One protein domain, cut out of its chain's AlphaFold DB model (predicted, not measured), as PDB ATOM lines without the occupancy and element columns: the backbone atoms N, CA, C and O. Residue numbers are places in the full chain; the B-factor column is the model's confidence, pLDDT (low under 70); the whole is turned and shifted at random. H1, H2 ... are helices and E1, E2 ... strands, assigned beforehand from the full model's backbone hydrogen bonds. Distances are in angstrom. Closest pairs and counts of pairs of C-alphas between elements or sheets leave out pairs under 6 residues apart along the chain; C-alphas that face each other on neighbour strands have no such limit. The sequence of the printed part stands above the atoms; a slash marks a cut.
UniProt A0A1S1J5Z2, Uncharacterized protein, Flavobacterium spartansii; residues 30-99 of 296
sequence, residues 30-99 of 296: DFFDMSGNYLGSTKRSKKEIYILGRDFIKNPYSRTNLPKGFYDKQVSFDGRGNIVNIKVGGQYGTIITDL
ATOM      1  N   ASP A  30     -44.031 -47.437  21.455       94.31
ATOM      2  CA  ASP A  30     -44.767 -46.441  22.205       94.31
ATOM      3  C   ASP A  30     -43.948 -45.151  22.271       94.31
ATOM      4  O   ASP A  30     -42.735 -45.173  22.471       94.31
ATOM      5  N   PHE A  31     -44.616 -44.014  22.102       93.62
ATOM      6  CA  PHE A  31     -43.983 -42.705  22.073       93.62
ATOM      7  C   PHE A  31     -44.390 -41.886  23.287       93.62
ATOM      8  O   PHE A  31     -45.574 -41.775  23.615       93.62
ATOM      9  N   PHE A  32     -43.402 -41.247  23.898       92.69
ATOM     10  CA  PHE A  32     -43.561 -40.329  25.014       92.69
ATOM     11  C   PHE A  32     -42.881 -39.000  24.688       92.69
ATOM     12  O   PHE A  32     -41.941 -38.952  23.897       92.69
ATOM     13  N   ASP A  33     -43.358 -37.909  25.278       90.81
ATOM     14  CA  ASP A  33     -42.643 -36.635  25.213       90.81
ATOM     15  C   ASP A  33     -41.498 -36.556  26.236       90.81
ATOM     16  O   ASP A  33     -41.323 -37.424  27.092       90.81
ATOM     17  N   MET A  34     -40.724 -35.470  26.172       85.12
ATOM     18  CA  MET A  34     -39.617 -35.187  27.096       85.12
ATOM     19  C   MET A  34     -40.042 -35.007  28.559       85.12
ATOM     20  O   MET A  34     -39.196 -34.955  29.447       85.12
ATOM     21  N   SER A  35     -41.341 -34.887  28.821       82.31
ATOM     22  CA  SER A  35     -41.904 -34.861  30.165       82.31
ATOM     23  C   SER A  35     -42.482 -36.215  30.567       82.31
ATOM     24  O   SER A  35     -43.201 -36.252  31.558       82.31
ATOM     25  N   GLY A  36     -42.233 -37.291  29.811       82.62
ATOM     26  CA  GLY A  36     -42.723 -38.644  30.072       82.62
ATOM     27  C   GLY A  36     -44.214 -38.848  29.790       82.62
ATOM     28  O   GLY A  36     -44.772 -39.870  30.180       82.62
ATOM     29  N   ASN A  37     -44.900 -37.898  29.145       89.31
ATOM     30  CA  ASN A  37     -46.318 -38.061  28.843       89.31
ATOM     31  C   ASN A  37     -46.493 -38.937  27.601       89.31
ATOM     32  O   ASN A  37     -45.899 -38.671  26.558       89.31
ATOM     33  N   TYR A  38     -47.374 -39.931  27.690       93.00
ATOM     34  CA  TYR A  38     -47.693 -40.801  26.563       93.00
ATOM     35  C   TYR A  38     -48.333 -40.017  25.407       93.00
ATOM     36  O   TYR A  38     -49.213 -39.175  25.631       93.00
ATOM     37  N   LEU A  39     -47.881 -40.293  24.186       94.06
ATOM     38  CA  LEU A  39     -48.322 -39.650  22.946       94.06
ATOM     39  C   LEU A  39     -49.113 -40.610  22.052       94.06
ATOM     40  O   LEU A  39     -50.015 -40.183  21.334       94.06
ATOM     41  N   GLY A  40     -48.812 -41.903  22.114       93.81
ATOM     42  CA  GLY A  40     -49.451 -42.927  21.300       93.81
ATOM     43  C   GLY A  40     -48.475 -44.029  20.933       93.81
ATOM     44  O   GLY A  40     -47.329 -44.036  21.374       93.81
ATOM     45  N   SER A  41     -48.925 -44.944  20.084       94.62
ATOM     46  CA  SER A  41     -48.110 -46.074  19.644       94.62
ATOM     47  C   SER A  41     -48.185 -46.250  18.140       94.62
ATOM     48  O   SER A  41     -49.106 -45.766  17.480       94.62
ATOM     49  N   THR A  42     -47.213 -46.946  17.568       92.81
ATOM     50  CA  THR A  42     -47.362 -47.445  16.199       92.81
ATOM     51  C   THR A  42     -48.465 -48.504  16.117       92.81
ATOM     52  O   THR A  42     -48.821 -49.154  17.099       92.81
ATOM     53  N   LYS A  43     -48.995 -48.732  14.909       85.50
ATOM     54  CA  LYS A  43     -50.077 -49.704  14.661       85.50
ATOM     55  C   LYS A  43     -49.733 -51.140  15.093       85.50
ATOM     56  O   LYS A  43     -50.636 -51.924  15.374       85.50
ATOM     57  N   ARG A  44     -48.447 -51.493  15.100       76.25
ATOM     58  CA  ARG A  44     -47.909 -52.782  15.550       76.25
ATOM     59  C   ARG A  44     -46.884 -52.501  16.646       76.25
ATOM     60  O   ARG A  44     -45.691 -52.595  16.409       76.25
ATOM     61  N   SER A  45     -47.349 -52.065  17.816       73.75
ATOM     62  CA  SER A  45     -46.435 -51.708  18.905       73.75
ATOM     63  C   SER A  45     -45.754 -52.952  19.466       73.75
ATOM     64  O   SER A  45     -46.428 -53.846  19.977       73.75
ATOM     65  N   LYS A  46     -44.420 -52.986  19.414       81.44
ATOM     66  CA  LYS A  46     -43.603 -53.958  20.154       81.44
ATOM     67  C   LYS A  46     -43.302 -53.501  21.581       81.44
ATOM     68  O   LYS A  46     -42.493 -54.126  22.257       81.44
ATOM     69  N   LYS A  47     -43.931 -52.406  22.029       86.75
ATOM     70  CA  LYS A  47     -43.670 -51.762  23.324       86.75
ATOM     71  C   LYS A  47     -42.222 -51.304  23.505       86.75
ATOM     72  O   LYS A  47     -41.801 -51.066  24.631       86.75
ATOM     73  N   GLU A  48     -41.463 -51.134  22.423       87.69
ATOM     74  CA  GLU A  48     -40.236 -50.337  22.470       87.69
ATOM     75  C   GLU A  48     -40.593 -48.908  22.883       87.69
ATOM     76  O   GLU A  48     -41.619 -48.375  22.462       87.69
ATOM     77  N   ILE A  49     -39.769 -48.294  23.723       87.31
ATOM     78  CA  ILE A  49     -40.081 -46.990  24.306       87.31
ATOM     79  C   ILE A  49     -39.271 -45.929  23.575       87.31
ATOM     80  O   ILE A  49     -38.041 -45.935  23.626       87.31
ATOM     81  N   TYR A  50     -39.961 -44.998  22.927       89.62
ATOM     82  CA  TYR A  50     -39.364 -43.899  22.183       89.62
ATOM     83  C   TYR A  50     -39.688 -42.562  22.833       89.62
ATOM     84  O   TYR A  50     -40.846 -42.250  23.111       89.62
ATOM     85  N   ILE A  51     -38.663 -41.740  23.031       89.12
ATOM     86  CA  ILE A  51     -38.801 -40.382  23.552       89.12
ATOM     87  C   ILE A  51     -38.666 -39.400  22.398       89.12
ATOM     88  O   ILE A  51     -37.663 -39.386  21.682       89.12
ATOM     89  N   LEU A  52     -39.715 -38.609  22.196       89.06
ATOM     90  CA  LEU A  52     -39.837 -37.677  21.088       89.06
ATOM     91  C   LEU A  52     -39.110 -36.363  21.403       89.06
ATOM     92  O   LEU A  52     -39.478 -35.639  22.329       89.06
ATOM     93  N   GLY A  53     -38.124 -36.008  20.581       78.62
ATOM     94  CA  GLY A  53     -37.366 -34.767  20.714       78.62
ATOM     95  C   GLY A  53     -36.606 -34.426  19.436       78.62
ATOM     96  O   GLY A  53     -36.002 -35.289  18.812       78.62
ATOM     97  N   ARG A  54     -36.638 -33.152  19.024       62.38
ATOM     98  CA  ARG A  54     -35.896 -32.688  17.837       62.38
ATOM     99  C   ARG A  54     -34.407 -32.494  18.127       62.38
ATOM    100  O   ARG A  54     -33.582 -32.830  17.298       62.38
ATOM    101  N   ASP A  55     -34.126 -31.939  19.303       61.94
ATOM    102  CA  ASP A  55     -32.821 -31.789  19.943       61.94
ATOM    103  C   ASP A  55     -33.112 -31.767  21.446       61.94
ATOM    104  O   ASP A  55     -33.778 -30.832  21.910       61.94
ATOM    105  N   PHE A  56     -32.643 -32.769  22.197       53.56
ATOM    106  CA  PHE A  56     -32.940 -32.988  23.628       53.56
ATOM    107  C   PHE A  56     -32.797 -31.750  24.528       53.56
ATOM    108  O   PHE A  56     -33.381 -31.703  25.606       53.56
ATOM    109  N   ILE A  57     -32.027 -30.754  24.086       50.19
ATOM    110  CA  ILE A  57     -31.623 -29.586  24.871       50.19
ATOM    111  C   ILE A  57     -32.390 -28.309  24.479       50.19
ATOM    112  O   ILE A  57     -32.542 -27.421  25.312       50.19
ATOM    113  N   LYS A  58     -32.866 -28.168  23.231       51.25
ATOM    114  CA  LYS A  58     -33.347 -26.863  22.716       51.25
ATOM    115  C   LYS A  58     -34.759 -26.860  22.141       51.25
ATOM    116  O   LYS A  58     -35.390 -25.811  22.156       51.25
ATOM    117  N   ASN A  59     -35.260 -27.990  21.642       62.31
ATOM    118  CA  ASN A  59     -36.558 -28.053  20.963       62.31
ATOM    119  C   ASN A  59     -37.323 -29.325  21.361       62.31
ATOM    120  O   ASN A  59     -37.482 -30.230  20.530       62.31
ATOM    121  N   PRO A  60     -37.758 -29.437  22.631       72.19
ATOM    122  CA  PRO A  60     -38.536 -30.584  23.067       72.19
ATOM    123  C   PRO A  60     -39.890 -30.587  22.353       72.19
ATOM    124  O   PRO A  60     -40.578 -29.565  22.280       72.19
ATOM    125  N   TYR A  61     -40.274 -31.750  21.831       83.12
ATOM    126  CA  TYR A  61     -41.650 -31.974  21.417       83.12
ATOM    127  C   TYR A  61     -42.490 -32.332  22.644       83.12
ATOM    128  O   TYR A  61     -41.995 -32.914  23.608       83.12
ATOM    129  N   SER A  62     -43.761 -31.947  22.609       81.56
ATOM    130  CA  SER A  62     -44.737 -32.196  23.671       81.56
ATOM    131  C   SER A  62     -46.110 -32.425  23.057       81.56
ATOM    132  O   SER A  62     -46.307 -32.177  21.869       81.56
ATOM    133  N   ARG A  63     -47.101 -32.822  23.863       79.88
ATOM    134  CA  ARG A  63     -48.498 -32.963  23.403       79.88
ATOM    135  C   ARG A  63     -49.061 -31.739  22.671       79.88
ATOM    136  O   ARG A  63     -49.969 -31.892  21.861       79.88
ATOM    137  N   THR A  64     -48.554 -30.541  22.961       81.88
ATOM    138  CA  THR A  64     -49.044 -29.277  22.390       81.88
ATOM    139  C   THR A  64     -48.218 -28.775  21.210       81.88
ATOM    140  O   THR A  64     -48.635 -27.845  20.527       81.88
ATOM    141  N   ASN A  65     -47.067 -29.390  20.943       87.69
ATOM    142  CA  ASN A  65     -46.181 -29.030  19.847       87.69
ATOM    143  C   ASN A  65     -45.531 -30.307  19.320       87.69
ATOM    144  O   ASN A  65     -44.467 -30.701  19.788       87.69
ATOM    145  N   LEU A  66     -46.209 -30.979  18.392       90.44
ATOM    146  CA  LEU A  66     -45.740 -32.204  17.743       90.44
ATOM    147  C   LEU A  66     -45.296 -31.898  16.309       90.44
ATOM    148  O   LEU A  66     -45.813 -30.959  15.692       90.44
ATOM    149  N   PRO A  67     -44.374 -32.690  15.735       89.62
ATOM    150  CA  PRO A  67     -44.015 -32.535  14.335       89.62
ATOM    151  C   PRO A  67     -45.245 -32.726  13.436       89.62
ATOM    152  O   PRO A  67     -46.148 -33.519  13.718       89.62
ATOM    153  N   LYS A  68     -45.293 -31.989  12.323       90.31
ATOM    154  CA  LYS A  68     -46.395 -32.098  11.363       90.31
ATOM    155  C   LYS A  68     -46.502 -33.541  10.856       90.31
ATOM    156  O   LYS A  68     -45.512 -34.115  10.416       90.31
ATOM    157  N   GLY A  69     -47.714 -34.100  10.878       92.38
ATOM    158  CA  GLY A  69     -47.968 -35.473  10.426       92.38
ATOM    159  C   GLY A  69     -47.554 -36.555  11.426       92.38
ATOM    160  O   GLY A  69     -47.420 -37.708  11.036       92.38
ATOM    161  N   PHE A  70     -47.346 -36.203  12.700       93.62
ATOM    162  CA  PHE A  70     -46.962 -37.167  13.735       93.62
ATOM    163  C   PHE A  70     -47.982 -38.294  13.944       93.62
ATOM    164  O   PHE A  70     -47.584 -39.425  14.210       93.62
ATOM    165  N   TYR A  71     -49.280 -38.022  13.800       95.44
ATOM    166  CA  TYR A  71     -50.326 -39.036  13.933       95.44
ATOM    167  C   TYR A  71     -50.878 -39.451  12.571       95.44
ATOM    168  O   TYR A  71     -51.334 -38.606  11.804       95.44
ATOM    169  N   ASP A  72     -50.930 -40.761  12.330       94.75
ATOM    170  CA  ASP A  72     -51.798 -41.343  11.299       94.75
ATOM    171  C   ASP A  72     -53.265 -41.318  11.757       94.75
ATOM    172  O   ASP A  72     -54.184 -41.187  10.950       94.75
ATOM    173  N   LYS A  73     -53.491 -41.435  13.071       94.88
ATOM    174  CA  LYS A  73     -54.808 -41.296  13.696       94.88
ATOM    175  C   LYS A  73     -54.669 -40.707  15.093       94.88
ATOM    176  O   LYS A  73     -53.963 -41.270  15.922       94.88
ATOM    177  N   GLN A  74     -55.395 -39.632  15.377       93.25
ATOM    178  CA  GLN A  74     -55.504 -39.073  16.723       93.25
ATOM    179  C   GLN A  74     -56.900 -39.360  17.279       93.25
ATOM    180  O   GLN A  74     -57.904 -39.053  16.640       93.25
ATOM    181  N   VAL A  75     -56.952 -39.993  18.446       90.81
ATOM    182  CA  VAL A  75     -58.175 -40.401  19.148       90.81
ATOM    183  C   VAL A  75     -58.327 -39.640  20.460       90.81
ATOM    184  O   VAL A  75     -59.446 -39.294  20.830       90.81
ATOM    185  N   SER A  76     -57.224 -39.344  21.150       89.12
ATOM    186  CA  SER A  76     -57.252 -38.656  22.435       89.12
ATOM    187  C   SER A  76     -56.101 -37.662  22.600       89.12
ATOM    188  O   SER A  76     -55.063 -37.714  21.929       89.12
ATOM    189  N   PHE A  77     -56.282 -36.748  23.551       85.44
ATOM    190  CA  PHE A  77     -55.223 -35.840  23.986       85.44
ATOM    191  C   PHE A  77     -54.210 -36.519  24.923       85.44
ATOM    192  O   PHE A  77     -53.068 -36.081  25.024       85.44
ATOM    193  N   ASP A  78     -54.603 -37.600  25.604       84.56
ATOM    194  CA  ASP A  78     -53.746 -38.322  26.549       84.56
ATOM    195  C   ASP A  78     -52.872 -39.418  25.907       84.56
ATOM    196  O   ASP A  78     -52.160 -40.135  26.613       84.56
ATOM    197  N   GLY A  79     -52.926 -39.548  24.581       85.38
ATOM    198  CA  GLY A  79     -52.166 -40.524  23.807       85.38
ATOM    199  C   GLY A  79     -52.869 -41.868  23.608       85.38
ATOM    200  O   GLY A  79     -52.531 -42.611  22.687       85.38
ATOM    201  N   ARG A  80     -53.865 -42.213  24.434       86.88
ATOM    202  CA  ARG A  80     -54.552 -43.511  24.361       86.88
ATOM    203  C   ARG A  80     -55.337 -43.660  23.055       86.88
ATOM    204  O   ARG A  80     -56.230 -42.881  22.738       86.88
ATOM    205  N   GLY A  81     -55.015 -44.705  22.298       87.19
ATOM    206  CA  GLY A  81     -55.634 -44.980  20.999       87.19
ATOM    207  C   GLY A  81     -55.080 -44.149  19.836       87.19
ATOM    208  O   GLY A  81     -55.509 -44.361  18.699       87.19
ATOM    209  N   ASN A  82     -54.123 -43.246  20.083       94.06
ATOM    210  CA  ASN A  82     -53.414 -42.546  19.016       94.06
ATOM    211  C   ASN A  82     -52.490 -43.514  18.267       94.06
ATOM    212  O   ASN A  82     -51.752 -44.286  18.883       94.06
ATOM    213  N   ILE A  83     -52.516 -43.431  16.936       95.25
ATOM    214  CA  ILE A  83     -51.637 -44.173  16.034       95.25
ATOM    215  C   ILE A  83     -50.583 -43.206  15.506       95.25
ATOM    216  O   ILE A  83     -50.894 -42.293  14.735       95.25
ATOM    217  N   VAL A  84     -49.342 -43.411  15.933       94.00
ATOM    218  CA  VAL A  84     -48.177 -42.631  15.513       94.00
ATOM    219  C   VAL A  84     -47.743 -43.063  14.118       94.00
ATOM    220  O   VAL A  84     -47.621 -44.256  13.826       94.00
ATOM    221  N   ASN A  85     -47.480 -42.076  13.266       93.50
ATOM    222  CA  ASN A  85     -46.879 -42.280  11.962       93.50
ATOM    223  C   ASN A  85     -45.435 -42.762  12.140       93.50
ATOM    224  O   ASN A  85     -44.581 -42.026  12.635       93.50
ATOM    225  N   ILE A  86     -45.145 -43.981  11.687       90.56
ATOM    226  CA  ILE A  86     -43.839 -44.627  11.888       90.56
ATOM    227  C   ILE A  86     -42.659 -43.826  11.315       90.56
ATOM    228  O   ILE A  86     -41.570 -43.846  11.882       90.56
ATOM    229  N   LYS A  87     -42.858 -43.092  10.210       89.19
ATOM    230  CA  LYS A  87     -41.782 -42.314   9.575       89.19
ATOM    231  C   LYS A  87     -41.441 -41.083  10.401       89.19
ATOM    232  O   LYS A  87     -40.269 -40.831  10.658       89.19
ATOM    233  N   VAL A  88     -42.459 -40.333  10.822       89.00
ATOM    234  CA  VAL A  88     -42.268 -39.118  11.625       89.00
ATOM    235  C   VAL A  88     -41.806 -39.482  13.036       89.00
ATOM    236  O   VAL A  88     -40.865 -38.879  13.544       89.00
ATOM    237  N   GLY A  89     -42.406 -40.512  13.640       88.38
ATOM    238  CA  GLY A  89     -41.970 -41.062  14.920       88.38
ATOM    239  C   GLY A  89     -40.508 -41.502  14.882       88.38
ATOM    240  O   GLY A  89     -39.734 -41.080  15.728       88.38
ATOM    241  N   GLY A  90     -40.090 -42.259  13.865       86.56
ATOM    242  CA  GLY A  90     -38.696 -42.689  13.737       86.56
ATOM    243  C   GLY A  90     -37.698 -41.585  13.391       86.56
ATOM    244  O   GLY A  90     -36.515 -41.727  13.673       86.56
ATOM    245  N   GLN A  91     -38.150 -40.477  12.802       86.06
ATOM    246  CA  GLN A  91     -37.286 -39.332  12.512       86.06
ATOM    247  C   GLN A  91     -36.933 -38.528  13.770       86.06
ATOM    248  O   GLN A  91     -35.848 -37.953  13.839       86.06
ATOM    249  N   TYR A  92     -37.856 -38.445  14.729       87.00
ATOM    250  CA  TYR A  92     -37.738 -37.568  15.899       87.00
ATOM    251  C   TYR A  92     -37.752 -38.321  17.235       87.00
ATOM    252  O   TYR A  92     -37.701 -37.701  18.294       87.00
ATOM    253  N   GLY A  93     -37.891 -39.642  17.204       87.31
ATOM    254  CA  GLY A  93     -37.885 -40.508  18.372       87.31
ATOM    255  C   GLY A  93     -36.496 -41.073  18.612       87.31
ATOM    256  O   GLY A  93     -35.835 -41.536  17.687       87.31
ATOM    257  N   THR A  94     -36.070 -41.070  19.868       85.25
ATOM    258  CA  THR A  94     -34.883 -41.805  20.322       85.25
ATOM    259  C   THR A  94     -35.341 -42.934  21.222       85.25
ATOM    260  O   THR A  94     -36.193 -42.714  22.087       85.25
ATOM    261  N   ILE A  95     -34.810 -44.137  21.018       82.31
ATOM    262  CA  ILE A  95     -35.114 -45.263  21.897       82.31
ATOM    263  C   ILE A  95     -34.607 -44.960  23.307       82.31
ATOM    264  O   ILE A  95     -33.550 -44.353  23.495       82.31
ATOM    265  N   ILE A  96     -35.375 -45.353  24.317       77.62
ATOM    266  CA  ILE A  96     -35.087 -44.981  25.696       77.62
ATOM    267  C   ILE A  96     -33.728 -45.480  26.172       77.62
ATOM    268  O   ILE A  96     -33.084 -44.796  26.962       77.62
ATOM    269  N   THR A  97     -33.265 -46.630  25.675       72.25
ATOM    270  CA  THR A  97     -31.972 -47.224  26.030       72.25
ATOM    271  C   THR A  97     -30.804 -46.306  25.693       72.25
ATOM    272  O   THR A  97     -29.829 -46.284  26.443       72.25
ATOM    273  N   ASP A  98     -30.951 -45.467  24.668       73.81
ATOM    274  CA  ASP A  98     -29.899 -44.588  24.154       73.81
ATOM    275  C   ASP A  98     -29.877 -43.225  24.864       73.81
ATOM    276  O   ASP A  98     -28.986 -42.405  24.640       73.81
ATOM    277  N   LEU A  99     -30.840 -42.960  25.754       71.88
ATOM    278  CA  LEU A  99     -30.857 -41.736  26.547       71.88
ATOM    279  C   LEU A  99     -29.812 -41.740  27.665       71.88
ATOM    280  O   LEU A  99     -29.536 -42.765  28.299       71.88
TER     281      LEU A  99
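Overview. This is residues 30 to 99 of the 296 residues of an uncharacterized protein of Flavobacterium spartansii (UniProt A0A1S1J5Z2). A small twisted sheet of four strands, E2 E1 E3 E5 in order, has one short helix, H1, over one face, while strand E4 lies off the sheet between two long loops. The 70 printed residues include, in order, E1 E2 E3 E4 H1 E5; the sheet and the class are mixed, with 28 residues, under half, in named elements. It is compact, radius of gyration of the C-alphas 10.6 A, spanning 29 by 24 by 20 A.

Arrangement. E1, residues 30 to 32, and E2, residues 38 to 41, form an antiparallel hairpin; N 31 and O 40, 2.8 A apart, are within hydrogen-bond range. E3, residues 48 to 55, is parallel to E1, with N 32 and O 50 at 2.9 A. E5, residues 93 to 95, is antiparallel to E3, with N 94 and O 51 at 2.9 A. H1, residues 86 to 92, is on the sheet at a height of 6.3 A, with every O i to N i+4 pair within hydrogen-bond range; its closest C-alphas to E3 are Tyr 92 and Arg 54, 5.6 A. E4, residues 71 to 73, pairs with no named strand.

Along the chain. E1 begins at C-alpha 30 (-44.767, -46.441, 22.205). E3 is 20.1 A long and H1 10.2 A. E5 ends at C-alpha 95 (-35.114, -45.263, 21.897).

Size, cuts and confidence. The printed part has no cut. The links E3 to E4 and E4 to H1 are long. Residues 54 to 59 have pLDDT under 70.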